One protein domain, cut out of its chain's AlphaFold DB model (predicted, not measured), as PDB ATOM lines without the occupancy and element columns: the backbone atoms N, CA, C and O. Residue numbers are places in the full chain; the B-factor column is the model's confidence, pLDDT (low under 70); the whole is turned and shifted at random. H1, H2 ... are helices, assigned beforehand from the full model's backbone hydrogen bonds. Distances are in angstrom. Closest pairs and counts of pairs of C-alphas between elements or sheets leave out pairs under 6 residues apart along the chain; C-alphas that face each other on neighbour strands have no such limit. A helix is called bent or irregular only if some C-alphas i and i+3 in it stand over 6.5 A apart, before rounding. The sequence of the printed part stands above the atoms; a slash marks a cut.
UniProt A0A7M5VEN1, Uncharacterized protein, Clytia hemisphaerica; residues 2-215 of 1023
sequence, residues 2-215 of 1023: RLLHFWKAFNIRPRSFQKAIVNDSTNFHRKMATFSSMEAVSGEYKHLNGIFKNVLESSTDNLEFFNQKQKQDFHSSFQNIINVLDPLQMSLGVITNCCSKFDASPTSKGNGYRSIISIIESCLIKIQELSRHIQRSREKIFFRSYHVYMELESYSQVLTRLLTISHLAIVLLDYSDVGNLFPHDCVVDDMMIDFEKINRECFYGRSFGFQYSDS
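What this domain is: This is residues 2 to 215 of the 1023 residues of an uncharacterized protein of Clytia hemisphaerica (UniProt A0A7M5VEN1). Two helical hairpins, H4 with H5a and H7 with H8, pack together as a long bundle, and the bent H5 continues as H5b. Short helices H2, H3 and H9 gather loosely near the end of H8; H1 stands clear of the other helices. The printed part has 214 residues with nine named helices, H1 to H9 in order, and no named strand: all helix. It is compact, with a radius of gyration of the C-alphas of 18.7 A and spans of 59 by 40 by 32 A.

How they stand to each other: H1, residues 2 to 9, touches no helix. H2, residues 15 to 23, is close to but not clearly touching H3, residues 25 to 34; the closest C-alphas, Ile 21 and Phe 28, are 7.5 A apart. H5, residues 72 to 96, was assigned as one helix by its hydrogen bonds but is bent, C-alphas 83 and 86 being 6.9 A apart; its arms are H5a, residues 72 to 83, and H5b, residues 86 to 96. H4, residues 48 to 68, forms a hairpin with H5a at a shallow tilt of 28 degrees, closest C-alphas Leu 63 and His 75, 5.2 A. H6, residues 99 to 102, meets H5b only through their link. H7, residues 112 to 135, touches H4, closest C-alphas Val 55 and Gln 128, 5.3 A. H8, residues 145 to 175, forms a hairpin with H7 at a shallow tilt of 22 degrees, closest C-alphas Ile 127 and Tyr 155, 6.6 A. With residues 149 to 160 alone H8 touches H5a, closest C-alphas Ile 81 and Ser 156, 5.6 A. H9, residues 185 to 196, is irregular, with C-alphas 186 and 189 8.4 A apart; its residues 190 to 191 alone only just touch H2, with 3 pairs of C-alphas within 8 A, the closest Ser 16 and Asp 190, 5.7 A. Every O i to N i+4 pair is within hydrogen-bond range in H2, H3, H5a, H5b and H7, against 3 of 4 in H1, 16 of 17 in H4, 26 of 27 in H8 and 5 of 8 in H9; H6 is too short for such a pair.

Where its parts are: H1 begins at C-alpha 2, (266.697, 287.495, 498.568). H4 is 30.4 A long, H7 34.6 A and H8 45.5 A. H9 ends at C-alpha 196, (269.034, 267.483, 479.061).

The domain as a whole: The C-alphas farthest apart, Ile 141 and Cys 186, are 59.9 A apart. The printed part has no cut; the link from H3 to H4 is long, and residues 197 to 215 hold no named element. Mean pLDDT of the printed part is 80.5, with residues 2 to 40, 184 to 191 and 193 to 194 under 70.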
ATOM      1  N   ARG A   2     265.432 287.217 499.303       29.50
ATOM      2  CA  ARG A   2     266.697 287.495 498.568       29.50
ATOM      3  C   ARG A   2     266.985 286.517 497.417       29.50
ATOM      4  O   ARG A   2     267.175 286.972 496.295       29.50
ATOM      5  N   LEU A   3     266.878 285.204 497.652       36.09
ATOM      6  CA  LEU A   3     266.933 284.178 496.591       36.09
ATOM      7  C   LEU A   3     265.954 284.475 495.438       36.09
ATOM      8  O   LEU A   3     266.349 284.526 494.285       36.09
ATOM      9  N   LEU A   4     264.694 284.788 495.734       34.41
ATOM     10  CA  LEU A   4     263.662 285.083 494.726       34.41
ATOM     11  C   LEU A   4     263.908 286.397 493.940       34.41
ATOM     12  O   LEU A   4     263.285 286.613 492.904       34.41
ATOM     13  N   HIS A   5     264.817 287.265 494.402       37.41
ATOM     14  CA  HIS A   5     265.365 288.379 493.614       37.41
ATOM     15  C   HIS A   5     266.570 287.945 492.769       37.41
ATOM     16  O   HIS A   5     266.597 288.231 491.576       37.41
ATOM     17  N   PHE A   6     267.515 287.198 493.347       41.25
ATOM     18  CA  PHE A   6     268.663 286.620 492.637       41.25
ATOM     19  C   PHE A   6     268.215 285.794 491.415       41.25
ATOM     20  O   PHE A   6     268.632 286.046 490.289       41.25
ATOM     21  N   TRP A   7     267.249 284.895 491.606       39.34
ATOM     22  CA  TRP A   7     266.671 284.060 490.549       39.34
ATOM     23  C   TRP A   7     265.911 284.854 489.468       39.34
ATOM     24  O   TRP A   7     265.739 284.367 488.355       39.34
ATOM     25  N   LYS A   8     265.478 286.093 489.754       36.78
ATOM     26  CA  LYS A   8     264.932 287.005 488.733       36.78
ATOM     27  C   LYS A   8     266.025 287.727 487.943       36.78
ATOM     28  O   LYS A   8     265.789 288.008 486.772       36.78
ATOM     29  N   ALA A   9     267.171 288.012 488.564       34.38
ATOM     30  CA  ALA A   9     268.290 288.725 487.948       34.38
ATOM     31  C   ALA A   9     269.063 287.854 486.944       34.38
ATOM     32  O   ALA A   9     269.306 288.285 485.825       34.38
ATOM     33  N   PHE A  10     269.369 286.599 487.293       34.81
ATOM     34  CA  PHE A  10     270.174 285.701 486.444       34.81
ATOM     35  C   PHE A  10     269.408 285.044 485.280       34.81
ATOM     36  O   PHE A  10     269.958 284.215 484.564       34.81
ATOM     37  N   ASN A  11     268.131 285.391 485.094       33.84
ATOM     38  CA  ASN A  11     267.258 284.980 483.983       33.84
ATOM     39  C   ASN A  11     267.125 283.457 483.709       33.84
ATOM     40  O   ASN A  11     266.548 283.060 482.697       33.84
ATOM     41  N   ILE A  12     267.576 282.600 484.634       38.06
ATOM     42  CA  ILE A  12     267.415 281.139 484.595       38.06
ATOM     43  C   ILE A  12     265.919 280.804 484.737       38.06
ATOM     44  O   ILE A  12     265.388 280.746 485.845       38.06
ATOM     45  N   ARG A  13     265.217 280.616 483.609       39.91
ATOM     46  CA  ARG A  13     263.764 280.350 483.577       39.91
ATOM     47  C   ARG A  13     263.377 279.104 482.772       39.91
ATOM     48  O   ARG A  13     262.864 279.222 481.658       39.91
ATOM     49  N   PRO A  14     263.531 277.909 483.358       39.09
ATOM     50  CA  PRO A  14     262.809 276.727 482.908       39.09
ATOM     51  C   PRO A  14     261.284 276.941 483.043       39.09
ATOM     52  O   PRO A  14     260.823 277.622 483.967       39.09
ATOM     53  N   ARG A  15     260.472 276.388 482.128       37.34
ATOM     54  CA  ARG A  15     258.999 276.570 482.161       37.34
ATOM     55  C   ARG A  15     258.347 275.815 483.326       37.34
ATOM     56  O   ARG A  15     257.380 276.308 483.908       37.34
ATOM     57  N   SER A  16     258.923 274.672 483.688       41.28
ATOM     58  CA  SER A  16     258.634 273.894 484.898       41.28
ATOM     59  C   SER A  16     258.669 274.774 486.161       41.28
ATOM     60  O   SER A  16     257.691 274.861 486.906       41.28
ATOM     61  N   PHE A  17     259.748 275.544 486.320       39.78
ATOM     62  CA  PHE A  17     259.988 276.467 487.431       39.78
ATOM     63  C   PHE A  17     258.902 277.536 487.605       39.78
ATOM     64  O   PHE A  17     258.564 277.906 488.731       39.78
ATOM     65  N   GLN A  18     258.329 278.029 486.500       37.16
ATOM     66  CA  GLN A  18     257.230 278.993 486.564       37.16
ATOM     67  C   GLN A  18     255.934 278.349 487.075       37.16
ATOM     68  O   GLN A  18     255.263 278.958 487.905       37.16
ATOM     69  N   LYS A  19     255.602 277.120 486.646       37.09
ATOM     70  CA  LYS A  19     254.440 276.380 487.175       37.09
ATOM     71  C   LYS A  19     254.608 276.081 488.668       37.09
ATOM     72  O   LYS A  19     253.687 276.325 489.440       37.09
ATOM     73  N   ALA A  20     255.786 275.597 489.070       40.69
ATOM     74  CA  ALA A  20     256.085 275.194 490.445       40.69
ATOM     75  C   ALA A  20     255.878 276.338 491.455       40.69
ATOM     76  O   ALA A  20     255.124 276.199 492.416       40.69
ATOM     77  N   ILE A  21     256.492 277.498 491.192       38.16
ATOM     78  CA  ILE A  21     256.410 278.670 492.079       38.16
ATOM     79  C   ILE A  21     254.994 279.271 492.108       38.16
ATOM     80  O   ILE A  21     254.596 279.830 493.129       38.16
ATOM     81  N   VAL A  22     254.228 279.171 491.016       39.06
ATOM     82  CA  VAL A  22     252.865 279.728 490.936       39.06
ATOM     83  C   VAL A  22     251.826 278.820 491.599       39.06
ATOM     84  O   VAL A  22     250.950 279.335 492.291       39.06
ATOM     85  N   ASN A  23     251.925 277.497 491.438       35.91
ATOM     86  CA  ASN A  23     250.879 276.571 491.882       35.91
ATOM     87  C   ASN A  23     250.968 276.177 493.366       35.91
ATOM     88  O   ASN A  23     249.925 275.931 493.963       35.91
ATOM     89  N   ASP A  24     252.160 276.139 493.980       40.47
ATOM     90  CA  ASP A  24     252.284 275.858 495.423       40.47
ATOM     91  C   ASP A  24     253.409 276.645 496.116       40.47
ATOM     92  O   ASP A  24     254.281 276.117 496.816       40.47
ATOM     93  N   SER A  25     253.357 277.970 495.953       34.81
ATOM     94  CA  SER A  25     254.191 278.900 496.727       34.81
ATOM     95  C   SER A  25     254.103 278.663 498.243       34.81
ATOM     96  O   SER A  25     255.095 278.848 498.947       34.81
ATOM     97  N   THR A  26     252.952 278.209 498.750       37.38
ATOM     98  CA  THR A  26     252.695 277.934 500.170       37.38
ATOM     99  C   THR A  26     253.521 276.788 500.735       37.38
ATOM    100  O   THR A  26     254.195 276.997 501.744       37.38
ATOM    101  N   ASN A  27     253.504 275.595 500.131       40.94
ATOM    102  CA  ASN A  27     254.312 274.484 500.631       40.94
ATOM    103  C   ASN A  27     255.791 274.672 500.301       40.94
ATOM    104  O   ASN A  27     256.610 274.351 501.155       40.94
ATOM    105  N   PHE A  28     256.144 275.286 499.163       40.50
ATOM    106  CA  PHE A  28     257.532 275.675 498.890       40.50
ATOM    107  C   PHE A  28     258.073 276.606 499.988       40.50
ATOM    108  O   PHE A  28     259.122 276.343 500.572       40.50
ATOM    109  N   HIS A  29     257.328 277.657 500.357       39.25
ATOM    110  CA  HIS A  29     257.730 278.555 501.444       39.25
ATOM    111  C   HIS A  29     257.695 277.875 502.819       39.25
ATOM    112  O   HIS A  29     258.522 278.211 503.660       39.25
ATOM    113  N   ARG A  30     256.796 276.912 503.067       39.38
ATOM    114  CA  ARG A  30     256.713 276.196 504.352       39.38
ATOM    115  C   ARG A  30     257.832 275.158 504.522       39.38
ATOM    116  O   ARG A  30     258.457 275.152 505.579       39.38
ATOM    117  N   LYS A  31     258.150 274.364 503.488       40.16
ATOM    118  CA  LYS A  31     259.327 273.473 503.444       40.16
ATOM    119  C   LYS A  31     260.612 274.285 503.600       40.16
ATOM    120  O   LYS A  31     261.393 274.023 504.515       40.16
ATOM    121  N   MET A  32     260.793 275.329 502.786       39.28
ATOM    122  CA  MET A  32     261.961 276.210 502.889       39.28
ATOM    123  C   MET A  32     262.033 276.937 504.235       39.28
ATOM    124  O   MET A  32     263.138 277.165 504.707       39.28
ATOM    125  N   ALA A  33     260.914 277.241 504.906       38.59
ATOM    126  CA  ALA A  33     260.926 277.807 506.259       38.59
ATOM    127  C   ALA A  33     261.443 276.820 507.324       38.59
ATOM    128  O   ALA A  33     262.208 277.221 508.197       38.59
ATOM    129  N   THR A  34     261.139 275.519 507.224       41.94
ATOM    130  CA  THR A  34     261.816 274.495 508.054       41.94
ATOM    131  C   THR A  34     263.304 274.314 507.735       41.94
ATOM    132  O   THR A  34     264.010 273.688 508.520       41.94
ATOM    133  N   PHE A  35     263.794 274.891 506.635       43.47
ATOM    134  CA  PHE A  35     265.217 274.988 506.304       43.47
ATOM    135  C   PHE A  35     265.772 276.429 506.405       43.47
ATOM    136  O   PHE A  35     266.934 276.650 506.073       43.47
ATOM    137  N   SER A  36     264.991 277.428 506.855       33.53
ATOM    138  CA  SER A  36     265.378 278.849 506.751       33.53
ATOM    139  C   SER A  36     266.181 279.394 507.933       33.53
ATOM    140  O   SER A  36     266.391 280.606 508.021       33.53
ATOM    141  N   SER A  37     266.673 278.533 508.823       40.97
ATOM    142  CA  SER A  37     267.885 278.834 509.583       40.97
ATOM    143  C   SER A  37     269.047 278.889 508.586       40.97
ATOM    144  O   SER A  37     269.632 277.860 508.248       40.97
ATOM    145  N   MET A  38     269.324 280.086 508.052       49.34
ATOM    146  CA  MET A  38     270.412 280.342 507.100       49.34
ATOM    147  C   MET A  38     271.777 280.187 507.783       49.34
ATOM    148  O   MET A  38     272.435 281.165 508.132       49.34
ATOM    149  N   GLU A  39     272.180 278.941 507.996       53.22
ATOM    150  CA  GLU A  39     273.474 278.579 508.555       53.22
ATOM    151  C   GLU A  39     274.531 278.425 507.454       53.22
ATOM    152  O   GLU A  39     274.237 278.084 506.306       53.22
ATOM    153  N   ALA A  40     275.787 278.672 507.827       63.34
ATOM    154  CA  ALA A  40     276.940 278.288 507.024       63.34
ATOM    155  C   ALA A  40     277.026 276.751 506.908       63.34
ATOM    156  O   ALA A  40     276.381 276.034 507.674       63.34
ATOM    157  N   VAL A  41     277.851 276.233 505.989       76.19
ATOM    158  CA  VAL A  41     277.987 274.780 505.763       76.19
ATOM    159  C   VAL A  41     278.304 274.078 507.088       76.19
ATOM    160  O   VAL A  41     279.285 274.423 507.753       76.19
ATOM    161  N   SER A  42     277.451 273.142 507.506       73.25
ATOM    162  CA  SER A  42     277.432 272.639 508.884       73.25
ATOM    163  C   SER A  42     277.979 271.209 509.011       73.25
ATOM    164  O   SER A  42     278.451 270.605 508.042       73.25
ATOM    165  N   GLY A  43     277.952 270.674 510.237       83.44
ATOM    166  CA  GLY A  43     278.245 269.270 510.521       83.44
ATOM    167  C   GLY A  43     279.598 268.797 509.985       83.44
ATOM    168  O   GLY A  43     280.633 269.428 510.211       83.44
ATOM    169  N   GLU A  44     279.578 267.669 509.275       88.31
ATOM    170  CA  GLU A  44     280.769 267.005 508.729       88.31
ATOM    171  C   GLU A  44     281.427 267.738 507.546       88.31
ATOM    172  O   GLU A  44     282.568 267.433 507.215       88.31
ATOM    173  N   TYR A  45     280.763 268.744 506.964       92.81
ATOM    174  CA  TYR A  45     281.273 269.543 505.841       92.81
ATOM    175  C   TYR A  45     281.727 270.957 506.251       92.81
ATOM    176  O   TYR A  45     281.994 271.815 505.407       92.81
ATOM    177  N   LYS A  46     281.840 271.231 507.559       91.75
ATOM    178  CA  LYS A  46     282.177 272.560 508.100       91.75
ATOM    179  C   LYS A  46     283.505 273.137 507.583       91.75
ATOM    180  O   LYS A  46     283.663 274.362 507.561       91.75
ATOM    181  N   HIS A  47     284.448 272.294 507.153       94.38
ATOM    182  CA  HIS A  47     285.726 272.714 506.564       94.38
ATOM    183  C   HIS A  47     285.555 273.484 505.249       94.38
ATOM    184  O   HIS A  47     286.356 274.380 504.972       94.38
ATOM    185  N   LEU A  48     284.485 273.221 504.488       95.19
ATOM    186  CA  LEU A  48     284.218 273.877 503.206       95.19
ATOM    187  C   LEU A  48     284.099 275.397 503.339       95.19
ATOM    188  O   LEU A  48     284.577 276.108 502.461       95.19
ATOM    189  N   ASN A  49     283.577 275.921 504.454       93.50
ATOM    190  CA  ASN A  49     283.542 277.372 504.706       93.50
ATOM    191  C   ASN A  49     284.947 278.001 504.687       93.50
ATOM    192  O   ASN A  49     285.119 279.136 504.247       93.50
ATOM    193  N   GLY A  50     285.960 277.256 505.142       94.81
ATOM    194  CA  GLY A  50     287.359 277.659 505.042       94.81
ATOM    195  C   GLY A  50     287.848 277.668 503.594       94.81
ATOM    196  O   GLY A  50     288.572 278.583 503.210       94.81
ATOM    197  N   ILE A  51     287.426 276.703 502.771       96.62
ATOM    198  CA  ILE A  51     287.765 276.663 501.342       96.62
ATOM    199  C   ILE A  51     287.110 277.840 500.606       96.62
ATOM    200  O   ILE A  51     287.837 278.597 499.966       96.62
ATOM    201  N   PHE A  52     285.796 278.055 500.769       96.62
ATOM    202  CA  PHE A  52     285.065 279.208 500.219       96.62
ATOM    203  C   PHE A  52     285.743 280.532 500.579       96.62
ATOM    204  O   PHE A  52     286.069 281.310 499.686       96.62
ATOM    205  N   LYS A  53     286.049 280.750 501.868       96.00
ATOM    206  CA  LYS A  53     286.753 281.954 502.328       96.00
ATOM    207  C   LYS A  53     288.105 282.143 501.621       96.00
ATOM    208  O   LYS A  53     288.366 283.218 501.095       96.00
ATOM    209  N   ASN A  54     288.946 281.107 501.578       97.38
ATOM    210  CA  ASN A  54     290.260 281.177 500.924       97.38
ATOM    211  C   ASN A  54     290.150 281.433 499.406       97.38
ATOM    212  O   ASN A  54     291.005 282.115 498.839       97.38
ATOM    213  N   VAL A  55     289.138 280.869 498.736       97.88
ATOM    214  CA  VAL A  55     288.890 281.104 497.304       97.88
ATOM    215  C   VAL A  55     288.426 282.541 497.074       97.88
ATOM    216  O   VAL A  55     288.947 283.180 496.168       97.88
ATOM    217  N   LEU A  56     287.541 283.078 497.919       97.31
ATOM    218  CA  LEU A  56     287.127 284.483 497.875       97.31
ATOM    219  C   LEU A  56     288.331 285.422 498.056       97.31
ATOM    220  O   LEU A  56     288.623 286.209 497.163       97.31
ATOM    221  N   GLU A  57     289.086 285.281 499.152       97.31
ATOM    222  CA  GLU A  57     290.251 286.131 499.458       97.31
ATOM    223  C   GLU A  57     291.310 286.108 498.339       97.31
ATOM    224  O   GLU A  57     291.818 287.158 497.948       97.31
ATOM    225  N   SER A  58     291.616 284.930 497.777       97.31
ATOM    226  CA  SER A  58     292.586 284.810 496.673       97.31
ATOM    227  C   SER A  58     292.027 285.163 495.289       97.31
ATOM    228  O   SER A  58     292.811 285.458 494.387       97.31
ATOM    229  N   SER A  59     290.705 285.194 495.105       97.31
ATOM    230  CA  SER A  59     290.086 285.721 493.882       97.31
ATOM    231  C   SER A  59     290.054 287.247 493.897       97.31
ATOM    232  O   SER A  59     290.394 287.859 492.890       97.31
ATOM    233  N   THR A  60     289.724 287.870 495.035       97.06
ATOM    234  CA  THR A  60     289.647 289.334 495.174       97.06
ATOM    235  C   THR A  60     291.011 290.008 494.998       97.06
ATOM    236  O   THR A  60     291.121 290.938 494.207       97.06
ATOM    237  N   ASP A  61     292.080 289.507 495.629       96.94
ATOM    238  CA  ASP A  61     293.433 290.066 495.426       96.94
ATOM    239  C   ASP A  61     293.915 289.928 493.962       96.94
ATOM    240  O   ASP A  61     294.588 290.816 493.435       96.94
ATOM    241  N   ASN A  62     293.546 288.847 493.264       96.56
ATOM    242  CA  ASN A  62     293.837 288.733 491.836       96.56
ATOM    243  C   ASN A  62     292.965 289.678 490.987       96.56
ATOM    244  O   ASN A  62     293.486 290.283 490.050       96.56
ATOM    245  N   LEU A  63     291.676 289.833 491.308       96.25
ATOM    246  CA  LEU A  63     290.761 290.768 490.644       96.25
ATOM    247  C   LEU A  63     291.316 292.199 490.692       96.25
ATOM    248  O   LEU A  63     291.449 292.843 489.652       96.25
ATOM    249  N   GLU A  64     291.699 292.667 491.883       95.00
ATOM    250  CA  GLU A  64     292.282 293.995 492.096       95.00
ATOM    251  C   GLU A  64     293.583 294.181 491.300       95.00
ATOM    252  O   GLU A  64     293.752 295.197 490.620       95.00
ATOM    253  N   PHE A  65     294.473 293.180 491.305       94.81
ATOM    254  CA  PHE A  65     295.709 293.213 490.520       94.81
ATOM    255  C   PHE A  65     295.441 293.304 489.008       94.81
ATOM    256  O   PHE A  65     296.050 294.128 488.325       94.81
ATOM    257  N   PHE A  66     294.543 292.483 488.454       93.25
ATOM    258  CA  PHE A  66     294.299 292.478 487.006       93.25
ATOM    259  C   PHE A  66     293.463 293.663 486.518       93.25
ATOM    260  O   PHE A  66     293.684 294.098 485.388       93.25
ATOM    261  N   ASN A  67     292.623 294.253 487.375       90.69
ATOM    262  CA  ASN A  67     292.001 295.556 487.135       90.69
ATOM    263  C   ASN A  67     293.079 296.649 486.963       90.69
ATOM    264  O   ASN A  67     293.154 297.298 485.922       90.69
ATOM    265  N   GLN A  68     294.022 296.760 487.912       89.88
ATOM    266  CA  GLN A  68     295.154 297.701 487.817       89.88
ATOM    267  C   GLN A  68     296.056 297.459 486.592       89.88
ATOM    268  O   GLN A  68     296.682 298.392 486.091       89.88
ATOM    269  N   LYS A  69     296.146 296.214 486.105       86.25
ATOM    270  CA  LYS A  69     296.889 295.840 484.885       86.25
ATOM    271  C   LYS A  69     296.041 295.854 483.604       86.25
ATOM    272  O   LYS A  69     296.551 295.433 482.569       86.25
ATOM    273  N   GLN A  70     294.783 296.304 483.665       84.69
ATOM    274  CA  GLN A  70     293.833 296.375 482.544       84.69
ATOM    275  C   GLN A  70     293.639 295.046 481.777       84.69
ATOM    276  O   GLN A  70     293.285 295.042 480.598       84.69
ATOM    277  N   LYS A  71     293.845 293.892 482.432       85.12
ATOM    278  CA  LYS A  71     293.657 292.563 481.821       85.12
ATOM    279  C   LYS A  71     292.228 292.070 482.038       85.12
ATOM    280  O   LYS A  71     291.966 291.319 482.981       85.12
ATOM    281  N   GLN A  72     291.329 292.506 481.157       88.31
ATOM    282  CA  GLN A  72     289.890 292.246 481.259       88.31
ATOM    283  C   GLN A  72     289.548 290.752 481.353       88.31
ATOM    284  O   GLN A  72     288.740 290.374 482.191       88.31
ATOM    285  N   ASP A  73     290.216 289.886 480.592       89.38
ATOM    286  CA  ASP A  73     289.940 288.440 480.565       89.38
ATOM    287  C   ASP A  73     290.089 287.797 481.963       89.38
ATOM    288  O   ASP A  73     289.186 287.123 482.476       89.38
ATOM    289  N   PHE A  74     291.208 288.079 482.645       93.19
ATOM    290  CA  PHE A  74     291.437 287.651 484.030       93.19
ATOM    291  C   PHE A  74     290.446 288.306 484.999       93.19
ATOM    292  O   PHE A  74     289.916 287.627 485.880       93.19
ATOM    293  N   HIS A  75     290.200 289.610 484.842       92.88
ATOM    294  CA  HIS A  75     289.286 290.376 485.687       92.88
ATOM    295  C   HIS A  75     287.864 289.786 485.653       92.88
ATOM    296  O   HIS A  75     287.346 289.375 486.691       92.88
ATOM    297  N   SER A  76     287.281 289.614 484.466       93.50
ATOM    298  CA  SER A  76     285.967 288.993 484.258       93.50
ATOM    299  C   SER A  76     285.895 287.564 484.806       93.50
ATOM    300  O   SER A  76     284.912 287.194 485.450       93.50
ATOM    301  N   SER A  77     286.958 286.769 484.629       95.31
ATOM    302  CA  SER A  77     287.011 285.390 485.137       95.31
ATOM    303  C   SER A  77     286.965 285.314 486.665       95.31
ATOM    304  O   SER A  77     286.206 284.505 487.209       95.31
ATOM    305  N   PHE A  78     287.730 286.168 487.359       97.81
ATOM    306  CA  PHE A  78     287.694 286.271 488.822       97.81
ATOM    307  C   PHE A  78     286.391 286.901 489.328       97.81
ATOM    308  O   PHE A  78     285.849 286.433 490.328       97.81
ATOM    309  N   GLN A  79     285.838 287.893 488.623       96.62
ATOM    310  CA  GLN A  79     284.561 288.507 488.986       96.62
ATOM    311  C   GLN A  79     283.413 287.491 488.923       96.62
ATOM    312  O   GLN A  79     282.600 287.435 489.845       96.62
ATOM    313  N   ASN A  80     283.365 286.634 487.892       94.94
ATOM    314  CA  ASN A  80     282.380 285.552 487.817       94.94
ATOM    315  C   ASN A  80     282.560 284.522 488.947       94.94
ATOM    316  O   ASN A  80     281.567 284.129 489.554       94.94
ATOM    317  N   ILE A  81     283.799 284.143 489.296       97.31
ATOM    318  CA  ILE A  81     284.061 283.270 490.457       97.31
ATOM    319  C   ILE A  81     283.470 283.895 491.727       97.31
ATOM    320  O   ILE A  81     282.643 283.267 492.386       97.31
ATOM    321  N   ILE A  82     283.823 285.148 492.034       97.06
ATOM    322  CA  ILE A  82     283.351 285.876 493.224       97.06
ATOM    323  C   ILE A  82     281.816 285.952 493.256       97.06
ATOM    324  O   ILE A  82     281.211 285.636 494.280       97.06
ATOM    325  N   ASN A  83     281.179 286.270 492.125       93.19
ATOM    326  CA  ASN A  83     279.720 286.355 491.997       93.19
ATOM    327  C   ASN A  83     278.996 285.012 492.231       93.19
ATOM    328  O   ASN A  83     277.811 285.005 492.573       93.19
ATOM    329  N   VAL A  84     279.678 283.877 492.036       93.00
ATOM    330  CA  VAL A  84     279.114 282.522 492.170       93.00
ATOM    331  C   VAL A  84     279.343 281.915 493.563       93.00
ATOM    332  O   VAL A  84     278.526 281.096 493.989       93.00
ATOM    333  N   LEU A  85     280.392 282.316 494.295       92.88
ATOM    334  CA  LEU A  85     280.754 281.720 495.595       92.88
ATOM    335  C   LEU A  85     279.624 281.795 496.633       92.88
ATOM    336  O   LEU A  85     279.234 280.755 497.162       92.88
ATOM    337  N   ASP A  86     279.070 282.981 496.895       88.50
ATOM    338  CA  ASP A  86     278.014 283.180 497.903       88.50
ATOM    339  C   ASP A  86     276.731 282.364 497.591       88.50
ATOM    340  O   ASP A  86     276.275 281.602 498.456       88.50
ATOM    341  N   PRO A  87     276.150 282.426 496.369       88.38
ATOM    342  CA  PRO A  87     275.020 281.577 495.973       88.38
ATOM    343  C   PRO A  87     275.306 280.074 496.071       88.38
ATOM    344  O   PRO A  87     274.424 279.294 496.453       88.38
ATOM    345  N   LEU A  88     276.533 279.655 495.742       91.38
ATOM    346  CA  LEU A  88     276.947 278.257 495.803       91.38
ATOM    347  C   LEU A  88     277.085 277.788 497.255       91.38
ATOM    348  O   LEU A  88     276.573 276.721 497.585       91.38
ATOM    349  N   GLN A  89     277.680 278.594 498.140       91.75
ATOM    350  CA  GLN A  89     277.793 278.286 499.568       91.75
ATOM    351  C   GLN A  89     276.414 278.214 500.238       91.75
ATOM    352  O   GLN A  89     276.162 277.291 501.011       91.75
ATOM    353  N   MET A  90     275.492 279.123 499.892       86.94
ATOM    354  CA  MET A  90     274.095 279.060 500.342       86.94
ATOM    355  C   MET A  90     273.399 277.771 499.889       86.94
ATOM    356  O   MET A  90     272.740 277.111 500.692       86.94
ATOM    357  N   SER A  91     273.561 277.393 498.618       88.12
ATOM    358  CA  SER A  91     272.982 276.157 498.074       88.12
ATOM    359  C   SER A  91     273.565 274.918 498.761       88.12
ATOM    360  O   SER A  91     272.837 274.003 499.149       88.12
ATOM    361  N   LEU A  92     274.878 274.914 498.990       92.00
ATOM    362  CA  LEU A  92     275.581 273.819 499.648       92.00
ATOM    363  C   LEU A  92     275.200 273.683 501.128       92.00
ATOM    364  O   LEU A  92     275.158 272.564 501.632       92.00
ATOM    365  N   GLY A  93     274.860 274.781 501.812       88.19
ATOM    366  CA  GLY A  93     274.309 274.761 503.171       88.19
ATOM    367  C   GLY A  93     272.995 273.976 503.264       88.19
ATOM    368  O   GLY A  93     272.833 273.158 504.168       88.19
ATOM    369  N   VAL A  94     272.093 274.133 502.286       88.56
ATOM    370  CA  VAL A  94     270.845 273.348 502.216       88.56
ATOM    371  C   VAL A  94     271.152 271.863 502.001       88.56
ATOM    372  O   VAL A  94     270.681 271.022 502.765       88.56
ATOM    373  N   ILE A  95     271.986 271.544 501.003       91.62
ATOM    374  CA  ILE A  95     272.304 270.159 500.619       91.62
ATOM    375  C   ILE A  95     273.042 269.422 501.752       91.62
ATOM    376  O   ILE A  95     272.696 268.288 502.089       91.62
ATOM    377  N   THR A  96     274.031 270.054 502.388       92.50
ATOM    378  CA  THR A  96     274.802 269.428 503.479       92.50
ATOM    379  C   THR A  96     273.940 269.163 504.715       92.50
ATOM    380  O   THR A  96     274.049 268.086 505.302       92.50
ATOM    381  N   ASN A  97     272.994 270.054 505.039       88.12
ATOM    382  CA  ASN A  97     272.037 269.884 506.141       88.12
ATOM    383  C   ASN A  97     270.983 268.771 505.917       88.12
ATOM    384  O   ASN A  97     270.260 268.416 506.856       88.12
ATOM    385  N   CYS A  98     270.863 268.201 504.710       87.50
ATOM    386  CA  CYS A  98     269.919 267.112 504.426       87.50
ATOM    387  C   CYS A  98     270.540 265.822 503.871       87.50
ATOM    388  O   CYS A  98     269.916 264.773 504.023       87.50
ATOM    389  N   CYS A  99     271.732 265.856 503.265       91.94
ATOM    390  CA  CYS A  99     272.315 264.726 502.523       91.94
ATOM    391  C   CYS A  99     272.423 263.410 503.321       91.94
ATOM    392  O   CYS A  99     272.235 262.337 502.752       91.94
ATOM    393  N   SER A 100     272.639 263.478 504.638       92.56
ATOM    394  CA  SER A 100     272.714 262.310 505.527       92.56
ATOM    395  C   SER A 100     271.388 261.562 505.704       92.56
ATOM    396  O   SER A 100     271.379 260.381 506.038       92.56
ATOM    397  N   LYS A 101     270.251 262.215 505.420       90.75
ATOM    398  CA  LYS A 101     268.915 261.590 505.417       90.75
ATOM    399  C   LYS A 101     268.713 260.662 504.212       90.75
ATOM    400  O   LYS A 101     267.771 259.879 504.211       90.75
ATOM    401  N   PHE A 102     269.595 260.751 503.214       93.19
ATOM    402  CA  PHE A 102     269.579 259.963 501.982       93.19
ATOM    403  C   PHE A 102     270.753 258.973 501.891       93.19
ATOM    404  O   PHE A 102     271.006 258.422 500.825       93.19
ATOM    405  N   ASP A 103     271.451 258.686 502.994       93.56
ATOM    406  CA  ASP A 103     272.391 257.557 503.069       93.56
ATOM    407  C   ASP A 103     271.639 256.214 503.130       93.56
ATOM    408  O   ASP A 103     270.474 256.164 503.540       93.56
ATOM    409  N   ALA A 104     272.267 255.112 502.705       90.50
ATOM    410  CA  ALA A 104     271.653 253.782 502.820       90.50
ATOM    411  C   ALA A 104     271.541 253.361 504.297       90.50
ATOM    412  O   ALA A 104     270.490 252.916 504.749       90.50
ATOM    413  N   SER A 105     272.620 253.579 505.056       86.81
ATOM    414  CA  SER A 105     272.699 253.392 506.508       86.81
ATOM    415  C   SER A 105     273.727 254.359 507.115       86.81
ATOM    416  O   SER A 105     274.588 254.853 506.385       86.81
ATOM    417  N   PRO A 106     273.742 254.583 508.445       82.75
ATOM    418  CA  PRO A 106     274.768 255.407 509.099       82.75
ATOM    419  C   PRO A 106     276.215 254.922 508.884       82.75
ATOM    420  O   PRO A 106     277.154 255.697 509.059       82.75
ATOM    421  N   THR A 107     276.396 253.647 508.519       80.00
ATOM    422  CA  THR A 107     277.688 253.019 508.195       80.00
ATOM    423  C   THR A 107     278.030 253.032 506.702       80.00
ATOM    424  O   THR A 107     279.208 253.028 506.366       80.00
ATOM    425  N   SER A 108     277.031 253.086 505.817       83.94
ATOM    426  CA  SER A 108     277.195 253.233 504.361       83.94
ATOM    427  C   SER A 108     276.759 254.638 503.945       83.94
ATOM    428  O   SER A 108     275.695 254.821 503.346       83.94
ATOM    429  N   LYS A 109     277.579 255.632 504.310       90.25
ATOM    430  CA  LYS A 109     277.423 257.018 503.852       90.25
ATOM    431  C   LYS A 109     277.780 257.125 502.372       90.25
ATOM    432  O   LYS A 109     278.815 256.614 501.959       90.25
ATOM    433  N   GLY A 110     276.960 257.837 501.610       91.94
ATOM    434  CA  GLY A 110     277.142 258.056 500.179       91.94
ATOM    435  C   GLY A 110     275.803 258.031 499.445       91.94
ATOM    436  O   GLY A 110     274.975 257.156 499.679       91.94
ATOM    437  N   ASN A 111     275.591 259.043 498.606       96.44
ATOM    438  CA  ASN A 111     274.436 259.251 497.730       96.44
ATOM    439  C   ASN A 111     274.733 260.443 496.798       96.44
ATOM    440  O   ASN A 111     275.706 261.181 497.014       96.44
ATOM    441  N   GLY A 112     273.904 260.679 495.785       96.62
ATOM    442  CA  GLY A 112     274.110 261.735 494.794       96.62
ATOM    443  C   GLY A 112     274.271 263.156 495.362       96.62
ATOM    444  O   GLY A 112     275.074 263.930 494.844       96.62
ATOM    445  N   TYR A 113     273.625 263.502 496.485       96.62
ATOM    446  CA  TYR A 113     273.845 264.805 497.135       96.62
ATOM    447  C   TYR A 113     275.277 264.948 497.668       96.62
ATOM    448  O   TYR A 113     275.899 265.996 497.504       96.62
ATOM    449  N   ARG A 114     275.831 263.882 498.264       96.75
ATOM    450  CA  ARG A 114     277.236 263.833 498.715       96.75
ATOM    451  C   ARG A 114     278.216 263.860 497.544       96.75
ATOM    452  O   ARG A 114     279.265 264.490 497.642       96.75
ATOM    453  N   SER A 115     277.827 263.250 496.428       97.88
ATOM    454  CA  SER A 115     278.573 263.264 495.163       97.88
ATOM    455  C   SER A 115     278.744 264.699 494.653       97.88
ATOM    456  O   SER A 115     279.861 265.152 494.409       97.88
ATOM    457  N   ILE A 116     277.646 265.463 494.607       97.19
ATOM    458  CA  ILE A 116     277.641 266.887 494.234       97.19
ATOM    459  C   ILE A 116     278.515 267.719 495.189       97.19
ATOM    460  O   ILE A 116     279.297 268.546 494.721       97.19
ATOM    461  N   ILE A 117     278.460 267.467 496.504       97.12
ATOM    462  CA  ILE A 117     279.340 268.132 497.483       97.12
ATOM    463  C   ILE A 117     280.829 267.840 497.192       97.12
ATOM    464  O   ILE A 117     281.628 268.774 497.150       97.12
ATOM    465  N   SER A 118     281.193 266.579 496.928       97.06
ATOM    466  CA  SER A 118     282.571 266.146 496.621       97.06
ATOM    467  C   SER A 118     283.120 266.774 495.326       97.06
ATOM    468  O   SER A 118     284.277 267.207 495.263       97.06
ATOM    469  N   ILE A 119     282.271 266.919 494.301       97.81
ATOM    470  CA  ILE A 119     282.613 267.600 493.041       97.81
ATOM    471  C   ILE A 119     282.822 269.108 493.271       97.81
ATOM    472  O   ILE A 119     283.785 269.681 492.758       97.81
ATOM    473  N   ILE A 120     281.966 269.756 494.071       97.94
ATOM    474  CA  ILE A 120     282.094 271.182 494.416       97.94
ATOM    475  C   ILE A 120     283.367 271.445 495.225       97.94
ATOM    476  O   ILE A 120     284.115 272.363 494.893       97.94
ATOM    477  N   GLU A 121     283.666 270.615 496.227       97.62
ATOM    478  CA  GLU A 121     284.922 270.680 496.984       97.62
ATOM    479  C   GLU A 121     286.140 270.545 496.055       97.62
ATOM    480  O   GLU A 121     287.046 271.380 496.095       97.62
ATOM    481  N   SER A 122     286.123 269.563 495.149       97.75
ATOM    482  CA  SER A 122     287.196 269.347 494.170       97.75
ATOM    483  C   SER A 122     287.387 270.545 493.228       97.75
ATOM    484  O   SER A 122     288.522 270.909 492.917       97.75
ATOM    485  N   CYS A 123     286.301 271.208 492.812       98.12
ATOM    486  CA  CYS A 123     286.350 272.403 491.964       98.12
ATOM    487  C   CYS A 123     286.938 273.606 492.717       98.12
ATOM    488  O   CYS A 123     287.869 274.253 492.231       98.12
ATOM    489  N   LEU A 124     286.454 273.867 493.936       98.31
ATOM    490  CA  LEU A 124     286.940 274.958 494.784       98.31
ATOM    491  C   LEU A 124     288.428 274.796 495.123       98.31
ATOM    492  O   LEU A 124     289.165 275.781 495.103       98.31
ATOM    493  N   ILE A 125     288.897 273.566 495.367       97.38
ATOM    494  CA  ILE A 125     290.323 273.273 495.567       97.38
ATOM    495  C   ILE A 125     291.135 273.616 494.308       97.38
ATOM    496  O   ILE A 125     292.164 274.281 494.426       97.38
ATOM    497  N   LYS A 126     290.672 273.254 493.103       97.19
ATOM    498  CA  LYS A 126     291.380 273.583 491.851       97.19
ATOM    499  C   LYS A 126     291.433 275.086 491.576       97.19
ATOM    500  O   LYS A 126     292.499 275.597 491.234       97.19
ATOM    501  N   ILE A 127     290.346 275.819 491.827       98.12
ATOM    502  CA  ILE A 127     290.344 277.290 491.748       98.12
ATOM    503  C   ILE A 127     291.314 277.893 492.777       98.12
ATOM    504  O   ILE A 127     292.046 278.830 492.459       98.12
ATOM    505  N   GLN A 128     291.384 277.341 493.992       97.44
ATOM    506  CA  GLN A 128     292.303 277.791 495.043       97.44
ATOM    507  C   GLN A 128     293.783 277.542 494.687       97.44
ATOM    508  O   GLN A 128     294.638 278.392 494.945       97.44
ATOM    509  N   GLU A 129     294.104 276.386 494.100       96.31
ATOM    510  CA  GLU A 129     295.442 276.068 493.584       96.31
ATOM    511  C   GLU A 129     295.853 277.041 492.469       96.31
ATOM    512  O   GLU A 129     296.938 277.626 492.529       96.31
ATOM    513  N   LEU A 130     294.964 277.263 491.495       96.50
ATOM    514  CA  LEU A 130     295.202 278.133 490.346       96.50
ATOM    515  C   LEU A 130     295.343 279.608 490.755       96.50
ATOM    516  O   LEU A 130     296.310 280.263 490.369       96.50
ATOM    517  N   SER A 131     294.463 280.107 491.627       96.81
ATOM    518  CA  SER A 131     294.525 281.478 492.166       96.81
ATOM    519  C   SER A 131     295.853 281.748 492.882       96.81
ATOM    520  O   SER A 131     296.465 282.799 492.683       96.81
ATOM    521  N   ARG A 132     296.364 280.766 493.643       95.75
ATOM    522  CA  ARG A 132     297.689 280.828 494.287       95.75
ATOM    523  C   ARG A 132     298.847 280.704 493.297       95.75
ATOM    524  O   ARG A 132     299.889 281.326 493.508       95.75
ATOM    525  N   HIS A 133     298.714 279.906 492.236       95.12
ATOM    526  CA  HIS A 133     299.718 279.843 491.169       95.12
ATOM    527  C   HIS A 133     299.856 281.204 490.473       95.12
ATOM    528  O   HIS A 133     300.979 281.673 490.266       95.12
ATOM    529  N   ILE A 134     298.721 281.846 490.181       95.50
ATOM    530  CA  ILE A 134     298.633 283.182 489.591       95.50
ATOM    531  C   ILE A 134     299.250 284.219 490.537       95.50
ATOM    532  O   ILE A 134     300.196 284.885 490.131       95.50
ATOM    533  N   GLN A 135     298.847 284.284 491.812       94.88
ATOM    534  CA  GLN A 135     299.465 285.167 492.824       94.88
ATOM    535  C   GLN A 135     300.998 285.072 492.843       94.88
ATOM    536  O   GLN A 135     301.695 286.082 492.842       94.88
ATOM    537  N   ARG A 136     301.539 283.849 492.803       94.12
ATOM    538  CA  ARG A 136     302.987 283.583 492.837       94.12
ATOM    539  C   ARG A 136     303.714 283.855 491.518       94.12
ATOM    540  O   ARG A 136     304.932 283.675 491.478       94.12
ATOM    541  N   SER A 137     303.010 284.179 490.433       93.00
ATOM    542  CA  SER A 137     303.586 284.200 489.078       93.00
ATOM    543  C   SER A 137     303.154 285.375 488.200       93.00
ATOM    544  O   SER A 137     303.842 285.636 487.221       93.00
ATOM    545  N   ARG A 138     302.099 286.116 488.558       91.62
ATOM    546  CA  ARG A 138     301.509 287.234 487.793       91.62
ATOM    547  C   ARG A 138     302.455 288.410 487.512       91.62
ATOM    548  O   ARG A 138     302.170 289.220 486.637       91.62
ATOM    549  N   GLU A 139     303.578 288.476 488.224       90.88
ATOM    550  CA  GLU A 139     304.631 289.495 488.082       90.88
ATOM    551  C   GLU A 139     305.893 288.982 487.358       90.88
ATOM    552  O   GLU A 139     306.824 289.744 487.116       90.88
ATOM    553  N   LYS A 140     305.960 287.688 487.011       91.12
ATOM    554  CA  LYS A 140     307.131 287.094 486.347       91.12
ATOM    555  C   LYS A 140     307.098 287.358 484.845       91.12
ATOM    556  O   LYS A 140     306.071 287.156 484.206       91.12
ATOM    557  N   ILE A 141     308.261 287.676 484.273       78.50
ATOM    558  CA  ILE A 141     308.443 287.928 482.831       78.50
ATOM    559  C   ILE A 141     307.905 286.760 481.983       78.50
ATOM    560  O   ILE A 141     307.129 286.968 481.057       78.50
ATOM    561  N   PHE A 142     308.230 285.517 482.353       81.50
ATOM    562  CA  PHE A 142     307.780 284.302 481.656       81.50
ATOM    563  C   PHE A 142     306.417 283.760 482.138       81.50
ATOM    564  O   PHE A 142     306.159 282.555 482.073       81.50
ATOM    565  N   PHE A 143     305.527 284.613 482.659       86.50
ATOM    566  CA  PHE A 143     304.166 284.200 483.012       86.50
ATOM    567  C   PHE A 143     303.365 283.867 481.744       86.50
ATOM    568  O   PHE A 143     303.037 284.750 480.954       86.50
ATOM    569  N   ARG A 144     303.021 282.582 481.559       87.69
ATOM    570  CA  ARG A 144     302.246 282.062 480.415       87.69
ATOM    571  C   ARG A 144     300.769 282.477 480.491       87.69
ATOM    572  O   ARG A 144     299.885 281.630 480.615       87.69
ATOM    573  N   SER A 145     300.497 283.783 480.452       86.75
ATOM    574  CA  SER A 145     299.213 284.340 480.884       86.75
ATOM    575  C   SER A 145     298.019 283.817 480.093       86.75
ATOM    576  O   SER A 145     296.990 283.573 480.702       86.75
ATOM    577  N   TYR A 146     298.154 283.568 478.786       89.94
ATOM    578  CA  TYR A 146     297.073 282.983 477.979       89.94
ATOM    579  C   TYR A 146     296.688 281.567 478.444       89.94
ATOM    580  O   TYR A 146     295.523 281.289 478.699       89.94
ATOM    581  N   HIS A 147     297.665 280.675 478.635       89.69
ATOM    582  CA  HIS A 147     297.406 279.301 479.085       89.69
ATOM    583  C   HIS A 147     296.747 279.260 480.471       89.69
ATOM    584  O   HIS A 147     295.794 278.511 480.671       89.69
ATOM    585  N   VAL A 148     297.244 280.083 481.399       92.19
ATOM    586  CA  VAL A 148     296.738 280.170 482.777       92.19
ATOM    587  C   VAL A 148     295.366 280.859 482.830       92.19
ATOM    588  O   VAL A 148     294.534 280.492 483.655       92.19
ATOM    589  N   TYR A 149     295.099 281.802 481.920       93.19
ATOM    590  CA  TYR A 149     293.771 282.378 481.707       93.19
ATOM    591  C   TYR A 149     292.762 281.318 481.241       93.19
ATOM    592  O   TYR A 149     291.729 281.161 481.883       93.19
ATOM    593  N   MET A 150     293.073 280.538 480.196       93.94
ATOM    594  CA  MET A 150     292.145 279.526 479.663       93.94
ATOM    595  C   MET A 150     291.773 278.454 480.704       93.94
ATOM    596  O   MET A 150     290.666 277.916 480.686       93.94
ATOM    597  N   GLU A 151     292.677 278.127 481.634       94.69
ATOM    598  CA  GLU A 151     292.352 277.257 482.774       94.69
ATOM    599  C   GLU A 151     291.431 277.947 483.789       94.69
ATOM    600  O   GLU A 151     290.488 277.322 484.280       94.69
ATOM    601  N   LEU A 152     291.665 279.231 484.081       96.50
ATOM    602  CA  LEU A 152     290.847 280.013 485.009       96.50
ATOM    603  C   LEU A 152     289.425 280.197 484.474       96.50
ATOM    604  O   LEU A 152     288.469 279.989 485.219       96.50
ATOM    605  N   GLU A 153     289.286 280.520 483.187       95.69
ATOM    606  CA  GLU A 153     288.001 280.598 482.499       95.69
ATOM    607  C   GLU A 153     287.266 279.249 482.564       95.69
ATOM    608  O   GLU A 153     286.129 279.195 483.032       95.69
ATOM    609  N   SER A 154     287.932 278.145 482.200       95.94
ATOM    610  CA  SER A 154     287.351 276.792 482.239       95.94
ATOM    611  C   SER A 154     286.810 276.437 483.633       95.94
ATOM    612  O   SER A 154     285.670 275.988 483.759       95.94
ATOM    613  N   TYR A 155     287.572 276.690 484.705       97.56
ATOM    614  CA  TYR A 155     287.083 276.445 486.068       97.56
ATOM    615  C   TYR A 155     286.014 277.452 486.530       97.56
ATOM    616  O   TYR A 155     285.119 277.067 487.282       97.56
ATOM    617  N   SER A 156     286.047 278.700 486.056       96.81
ATOM    618  CA  SER A 156     285.001 279.706 486.297       96.81
ATOM    619  C   SER A 156     283.660 279.262 485.688       96.81
ATOM    620  O   SER A 156     282.636 279.248 486.375       96.81
ATOM    621  N   GLN A 157     283.674 278.764 484.445       95.12
ATOM    622  CA  GLN A 157     282.507 278.177 483.776       95.12
ATOM    623  C   GLN A 157     281.986 276.923 484.505       95.12
ATOM    624  O   GLN A 157     280.774 276.804 484.731       95.12
ATOM    625  N   VAL A 158     282.881 276.012 484.924       96.50
ATOM    626  CA  VAL A 158     282.526 274.826 485.731       96.50
ATOM    627  C   VAL A 158     281.845 275.235 487.038       96.50
ATOM    628  O   VAL A 158     280.806 274.667 487.372       96.50
ATOM    629  N   LEU A 159     282.352 276.243 487.754       96.62
ATOM    630  CA  LEU A 159     281.746 276.717 489.003       96.62
ATOM    631  C   LEU A 159     280.309 277.229 488.778       96.62
ATOM    632  O   LEU A 159     279.395 276.864 489.523       96.62
ATOM    633  N   THR A 160     280.067 277.988 487.702       94.06
ATOM    634  CA  THR A 160     278.715 278.435 487.316       94.06
ATOM    635  C   THR A 160     277.794 277.261 486.932       94.06
ATOM    636  O   THR A 160     276.598 277.276 487.253       94.06
ATOM    637  N   ARG A 161     278.312 276.200 486.289       93.62
ATOM    638  CA  ARG A 161     277.528 274.971 486.050       93.62
ATOM    639  C   ARG A 161     277.230 274.220 487.351       93.62
ATOM    640  O   ARG A 161     276.106 273.759 487.522       93.62
ATOM    641  N   LEU A 162     278.169 274.158 488.295       95.06
ATOM    642  CA  LEU A 162     277.965 273.513 489.598       95.06
ATOM    643  C   LEU A 162     276.939 274.244 490.476       95.06
ATOM    644  O   LEU A 162     276.180 273.585 491.186       95.06
ATOM    645  N   LEU A 163     276.815 275.572 490.368       93.31
ATOM    646  CA  LEU A 163     275.685 276.313 490.949       93.31
ATOM    647  C   LEU A 163     274.346 275.883 490.325       93.31
ATOM    648  O   LEU A 163     273.374 275.648 491.040       93.31
ATOM    649  N   THR A 164     274.305 275.710 489.001       88.81
ATOM    650  CA  THR A 164     273.103 275.239 488.284       88.81
ATOM    651  C   THR A 164     272.714 273.814 488.712       88.81
ATOM    652  O   THR A 164     271.542 273.542 488.970       88.81
ATOM    653  N   ILE A 165     273.697 272.922 488.867       91.56
ATOM    654  CA  ILE A 165     273.526 271.551 489.377       91.56
ATOM    655  C   ILE A 165     273.052 271.548 490.839       91.56
ATOM    656  O   ILE A 165     272.131 270.810 491.180       91.56
ATOM    657  N   SER A 166     273.614 272.414 491.688       90.62
ATOM    658  CA  SER A 166     273.195 272.562 493.091       90.62
ATOM    659  C   SER A 166     271.737 273.008 493.200       90.62
ATOM    660  O   SER A 166     270.976 272.460 493.993       90.62
ATOM    661  N   HIS A 167     271.317 273.961 492.364       85.44
ATOM    662  CA  HIS A 167     269.921 274.378 492.267       85.44
ATOM    663  C   HIS A 167     269.001 273.234 491.809       85.44
ATOM    664  O   HIS A 167     267.949 273.036 492.414       85.44
ATOM    665  N   LEU A 168     269.390 272.453 490.793       86.19
ATOM    666  CA  LEU A 168     268.605 271.305 490.318       86.19
ATOM    667  C   LEU A 168     268.456 270.224 491.405       86.19
ATOM    668  O   LEU A 168     267.364 269.696 491.605       86.19
ATOM    669  N   ALA A 169     269.523 269.953 492.161       89.50
ATOM    670  CA  ALA A 169     269.492 269.040 493.300       89.50
ATOM    671  C   ALA A 169     268.574 269.545 494.430       89.50
ATOM    672  O   ALA A 169     267.816 268.763 494.995       89.50
ATOM    673  N   ILE A 170     268.566 270.849 494.728       87.25
ATOM    674  CA  ILE A 170     267.634 271.422 495.716       87.25
ATOM    675  C   ILE A 170     266.172 271.241 495.279       87.25
ATOM    676  O   ILE A 170     265.327 270.940 496.115       87.25
ATOM    677  N   VAL A 171     265.867 271.335 493.983       83.31
ATOM    678  CA  VAL A 171     264.510 271.075 493.467       83.31
ATOM    679  C   VAL A 171     264.103 269.604 493.633       83.31
ATOM    680  O   VAL A 171     262.941 269.323 493.925       83.31
ATOM    681  N   LEU A 172     265.043 268.654 493.542       85.19
ATOM    682  CA  LEU A 172     264.757 267.242 493.837       85.19
ATOM    683  C   LEU A 172     264.365 267.012 495.309       85.19
ATOM    684  O   LEU A 172     263.543 266.134 495.568       85.19
ATOM    685  N   LEU A 173     264.856 267.818 496.260       84.88
ATOM    686  CA  LEU A 173     264.433 267.756 497.674       84.88
ATOM    687  C   LEU A 173     262.970 268.187 497.885       84.88
ATOM    688  O   LEU A 173     262.329 267.750 498.842       84.88
ATOM    689  N   ASP A 174     262.429 269.045 497.016       77.81
ATOM    690  CA  ASP A 174     261.033 269.478 497.108       77.81
ATOM    691  C   ASP A 174     260.057 268.439 496.527       77.81
ATOM    692  O   ASP A 174     258.940 268.325 497.041       77.81
ATOM    693  N   TYR A 175     260.481 267.644 495.535       79.38
ATOM    694  CA  TYR A 175     259.656 266.619 494.870       79.38
ATOM    695  C   TYR A 175     259.863 265.174 495.352       79.38
ATOM    696  O   TYR A 175     259.071 264.300 494.995       79.38
ATOM    697  N   SER A 176     260.891 264.917 496.163       80.81
ATOM    698  CA  SER A 176     261.166 263.594 496.741       80.81
ATOM    699  C   SER A 176     260.805 263.547 498.227       80.81
ATOM    700  O   SER A 176     260.917 264.546 498.944       80.81
ATOM    701  N   ASP A 177     260.397 262.374 498.712       81.44
ATOM    702  CA  ASP A 177     260.196 262.153 500.146       81.44
ATOM    703  C   ASP A 177     261.534 262.085 500.897       81.44
ATOM    704  O   ASP A 177     262.581 261.743 500.340       81.44
ATOM    705  N   VAL A 178     261.514 262.379 502.198       78.19
ATOM    706  CA  VAL A 178     262.723 262.337 503.034       78.19
ATOM    707  C   VAL A 178     263.268 260.905 503.092       78.19
ATOM    708  O   VAL A 178     262.642 260.019 503.670       78.19
ATOM    709  N   GLY A 179     264.456 260.693 502.519       80.38
ATOM    710  CA  GLY A 179     265.083 259.371 502.424       80.38
ATOM    711  C   GLY A 179     264.657 258.535 501.210       80.38
ATOM    712  O   GLY A 179     264.859 257.320 501.231       80.38
ATOM    713  N   ASN A 180     264.092 259.171 500.179       87.50
ATOM    714  CA  ASN A 180     263.936 258.641 498.822       87.50
ATOM    715  C   ASN A 180     264.669 259.575 497.834       87.50
ATOM    716  O   ASN A 180     264.445 260.781 497.838       87.50
ATOM    717  N   LEU A 181     265.564 259.031 497.010       92.12
ATOM    718  CA  LEU A 181     266.397 259.764 496.048       92.12
ATOM    719  C   LEU A 181     265.722 260.016 494.687       92.12
ATOM    720  O   LEU A 181     266.267 260.768 493.879       92.12
ATOM    721  N   PHE A 182     264.552 259.421 494.440       89.19
ATOM    722  CA  PHE A 182     263.781 259.595 493.206       89.19
ATOM    723  C   PHE A 182     262.436 260.283 493.498       89.19
ATOM    724  O   PHE A 182     261.711 259.822 494.386       89.19
ATOM    725  N   PRO A 183     262.059 261.345 492.762       80.12
ATOM    726  CA  PRO A 183     260.798 262.046 492.979       80.12
ATOM    727  C   PRO A 183     259.590 261.228 492.501       80.12
ATOM    728  O   PRO A 183     259.727 260.243 491.772       80.12
ATOM    729  N   HIS A 184     258.397 261.668 492.901       68.06
ATOM    730  CA  HIS A 184     257.125 261.090 492.450       68.06
ATOM    731  C   HIS A 184     256.819 261.428 490.979       68.06
ATOM    732  O   HIS A 184     257.198 262.492 490.484       68.06
ATOM    733  N   ASP A 185     256.071 260.548 490.304       60.91
ATOM    734  CA  ASP A 185     255.858 260.537 488.842       60.91
ATOM    735  C   ASP A 185     255.326 261.853 488.227       60.91
ATOM    736  O   ASP A 185     255.483 262.100 487.033       60.91
ATOM    737  N   CYS A 186     254.691 262.727 489.011       52.59
ATOM    738  CA  CYS A 186     253.900 263.855 488.510       52.59
ATOM    739  C   CYS A 186     254.688 265.085 488.005       52.59
ATOM    740  O   CYS A 186     254.060 266.039 487.539       52.59
ATOM    741  N   VAL A 187     256.028 265.098 488.082       58.12
ATOM    742  CA  VAL A 187     256.876 266.238 487.641       58.12
ATOM    743  C   VAL A 187     258.083 265.795 486.786       58.12
ATOM    744  O   VAL A 187     258.978 266.586 486.492       58.12
ATOM    745  N   VAL A 188     258.119 264.530 486.357       63.56
ATOM    746  CA  VAL A 188     259.305 263.899 485.749       63.56
ATOM    747  C   VAL A 188     259.677 264.498 484.385       63.56
ATOM    748  O   VAL A 188     260.804 264.971 484.232       63.56
ATOM    749  N   ASP A 189     258.763 264.515 483.404       63.94
ATOM    750  CA  ASP A 189     259.100 264.886 482.016       63.94
ATOM    751  C   ASP A 189     259.629 266.328 481.897       63.94
ATOM    752  O   ASP A 189     260.688 266.555 481.313       63.94
ATOM    753  N   ASP A 190     258.924 267.298 482.495       64.44
ATOM    754  CA  ASP A 190     259.292 268.726 482.489       64.44
ATOM    755  C   ASP A 190     260.705 268.929 483.094       64.44
ATOM    756  O   ASP A 190     261.486 269.739 482.594       64.44
ATOM    757  N   MET A 191     261.067 268.159 484.132       68.44
ATOM    758  CA  MET A 191     262.370 268.246 484.803       68.44
ATOM    759  C   MET A 191     263.499 267.557 484.021       68.44
ATOM    760  O   MET A 191     264.597 268.107 483.935       68.44
ATOM    761  N   MET A 192     263.240 266.397 483.403       71.31
ATOM    762  CA  MET A 192     264.221 265.706 482.549       71.31
ATOM    763  C   MET A 192     264.516 266.492 481.266       71.31
ATOM    764  O   MET A 192     265.672 266.606 480.857       71.31
ATOM    765  N   ILE A 193     263.495 267.124 480.683       68.62
ATOM    766  CA  ILE A 193     263.634 268.040 479.545       68.62
ATOM    767  C   ILE A 193     264.529 269.240 479.893       68.62
ATOM    768  O   ILE A 193     265.298 269.699 479.051       68.62
ATOM    769  N   ASP A 194     264.442 269.775 481.111       68.94
ATOM    770  CA  ASP A 194     265.275 270.903 481.542       68.94
ATOM    771  C   ASP A 194     266.692 270.469 481.976       68.94
ATOM    772  O   ASP A 194     267.638 271.240 481.813       68.94
ATOM    773  N   PHE A 195     266.862 269.222 482.426       74.75
ATOM    774  CA  PHE A 195     268.158 268.581 482.673       74.75
ATOM    775  C   PHE A 195     268.965 268.345 481.382       74.75
ATOM    776  O   PHE A 195     270.138 268.716 481.319       74.75
ATOM    777  N   GLU A 196     268.347 267.796 480.329       73.44
ATOM    778  CA  GLU A 196     269.034 267.483 479.061       73.44
ATOM    779  C   GLU A 196     269.648 268.723 478.381       73.44
ATOM    780  O   GLU A 196     270.711 268.621 477.759       73.44
ATOM    781  N   LYS A 197     269.023 269.898 478.559       74.69
ATOM    782  CA  LYS A 197     269.444 271.200 478.004       74.69
ATOM    783  C   LYS A 197     270.664 271.830 478.682       74.69
ATOM    784  O   LYS A 197     271.131 272.872 478.221       74.69
ATOM    785  N   ILE A 198     271.152 271.293 479.802       80.44
ATOM    786  CA  ILE A 198     272.280 271.908 480.512       80.44
ATOM    787  C   ILE A 198     273.545 271.767 479.654       80.44
ATOM    788  O   ILE A 198     274.017 270.654 479.410       80.44
ATOM    789  N   ASN A 199     274.109 272.903 479.215       79.75
ATOM    790  CA  ASN A 199     275.410 272.914 478.544       79.75
ATOM    791  C   ASN A 199     276.456 272.277 479.475       79.75
ATOM    792  O   ASN A 199     276.590 272.647 480.646       79.75
ATOM    793  N   ARG A 200     277.159 271.290 478.917       85.88
ATOM    794  CA  ARG A 200     278.087 270.384 479.592       85.88
ATOM    795  C   ARG A 200     279.536 270.513 479.103       85.88
ATOM    796  O   ARG A 200     280.405 269.798 479.586       85.88
ATOM    797  N   GLU A 201     279.821 271.413 478.163       87.62
ATOM    798  CA  GLU A 201     281.104 271.499 477.442       87.62
ATOM    799  C   GLU A 201     282.286 271.793 478.371       87.62
ATOM    800  O   GLU A 201     283.340 271.169 478.250       87.62
ATOM    801  N   CYS A 202     282.096 272.641 479.385       91.00
ATOM    802  CA  CYS A 202     283.133 272.931 480.379       91.00
ATOM    803  C   CYS A 202     283.637 271.676 481.131       91.00
ATOM    804  O   CYS A 202     284.762 271.672 481.624       91.00
ATOM    805  N   PHE A 203     282.850 270.591 481.188       93.38
ATOM    806  CA  PHE A 203     283.269 269.312 481.775       93.38
ATOM    807  C   PHE A 203     284.117 268.444 480.829       93.38
ATOM    808  O   PHE A 203     284.802 267.546 481.308       93.38
ATOM    809  N   TYR A 204     284.116 268.707 479.516       92.50
ATOM    810  CA  TYR A 204     284.859 267.939 478.499       92.50
ATOM    811  C   TYR A 204     286.098 268.668 477.936       92.50
ATOM    812  O   TYR A 204     286.947 268.046 477.282       92.50
ATOM    813  N   GLY A 205     286.227 269.963 478.249       92.25
ATOM    814  CA  GLY A 205     287.347 270.839 477.889       92.25
ATOM    815  C   GLY A 205     288.597 270.659 478.758       92.25
ATOM    816  O   GLY A 205     289.025 269.535 479.037       92.25
ATOM    817  N   ARG A 206     289.221 271.769 479.176       92.69
ATOM    818  CA  ARG A 206     290.451 271.766 480.002       92.69
ATOM    819  C   ARG A 206     290.239 271.169 481.387       92.69
ATOM    820  O   ARG A 206     291.096 270.431 481.861       92.69
ATOM    821  N   SER A 207     289.084 271.417 481.998       93.81
ATOM    822  CA  SER A 207     288.718 270.854 483.304       93.81
ATOM    823  C   SER A 207     288.325 269.363 483.258       93.81
ATOM    824  O   SER A 207     287.848 268.842 484.262       93.81
ATOM    825  N   PHE A 208     288.506 268.650 482.138       94.44
ATOM    826  CA  PHE A 208     288.060 267.260 481.997       94.44
ATOM    827  C   PHE A 208     288.630 266.313 483.068       94.44
ATOM    828  O   PHE A 208     289.842 266.135 483.205       94.44
ATOM    829  N   GLY A 209     287.722 265.661 483.798       93.56
ATOM    830  CA  GLY A 209     288.048 264.656 484.806       93.56
ATOM    831  C   GLY A 209     288.717 265.197 486.075       93.56
ATOM    832  O   GLY A 209     289.373 264.427 486.781       93.56
ATOM    833  N   PHE A 210     288.571 266.493 486.382       95.12
ATOM    834  CA  PHE A 210     289.105 267.110 487.608       95.12
ATOM    835  C   PHE A 210     288.616 266.432 488.903       95.12
ATOM    836  O   PHE A 210     289.307 266.476 489.919       95.12
ATOM    837  N   GLN A 211     287.436 265.809 488.855       95.25
ATOM    838  CA  GLN A 211     286.779 265.122 489.966       95.25
ATOM    839  C   GLN A 211     287.327 263.707 490.242       95.25
ATOM    840  O   GLN A 211     287.153 263.190 491.345       95.25
ATOM    841  N   TYR A 212     288.000 263.079 489.270       96.00
ATOM    842  CA  TYR A 212     288.491 261.698 489.376       96.00
ATOM    843  C   TYR A 212     289.931 261.608 489.900       96.00
ATOM    844  O   TYR A 212     290.686 262.589 489.866       96.00
ATOM    845  N   SER A 213     290.331 260.417 490.364       93.75
ATOM    846  CA  SER A 213     291.701 260.153 490.823       93.75
ATOM    847  C   SER A 213     292.747 260.374 489.722       93.75
ATOM    848  O   SER A 213     292.469 260.258 488.526       93.75
ATOM    849  N   ASP A 214     293.984 260.686 490.121       92.31
ATOM    850  CA  ASP A 214     295.073 260.927 489.169       92.31
ATOM    851  C   ASP A 214     295.409 259.682 488.332       92.31
ATOM    852  O   ASP A 214     295.777 259.817 487.166       92.31
ATOM    853  N   SER A 215     295.231 258.475 488.888       93.25
ATOM    854  CA  SER A 215     295.576 257.228 488.195       93.25
ATOM    855  C   SER A 215     294.616 256.887 487.046       93.25
ATOM    856  O   SER A 215     295.052 256.357 486.027       93.25
TER     857      SER A 215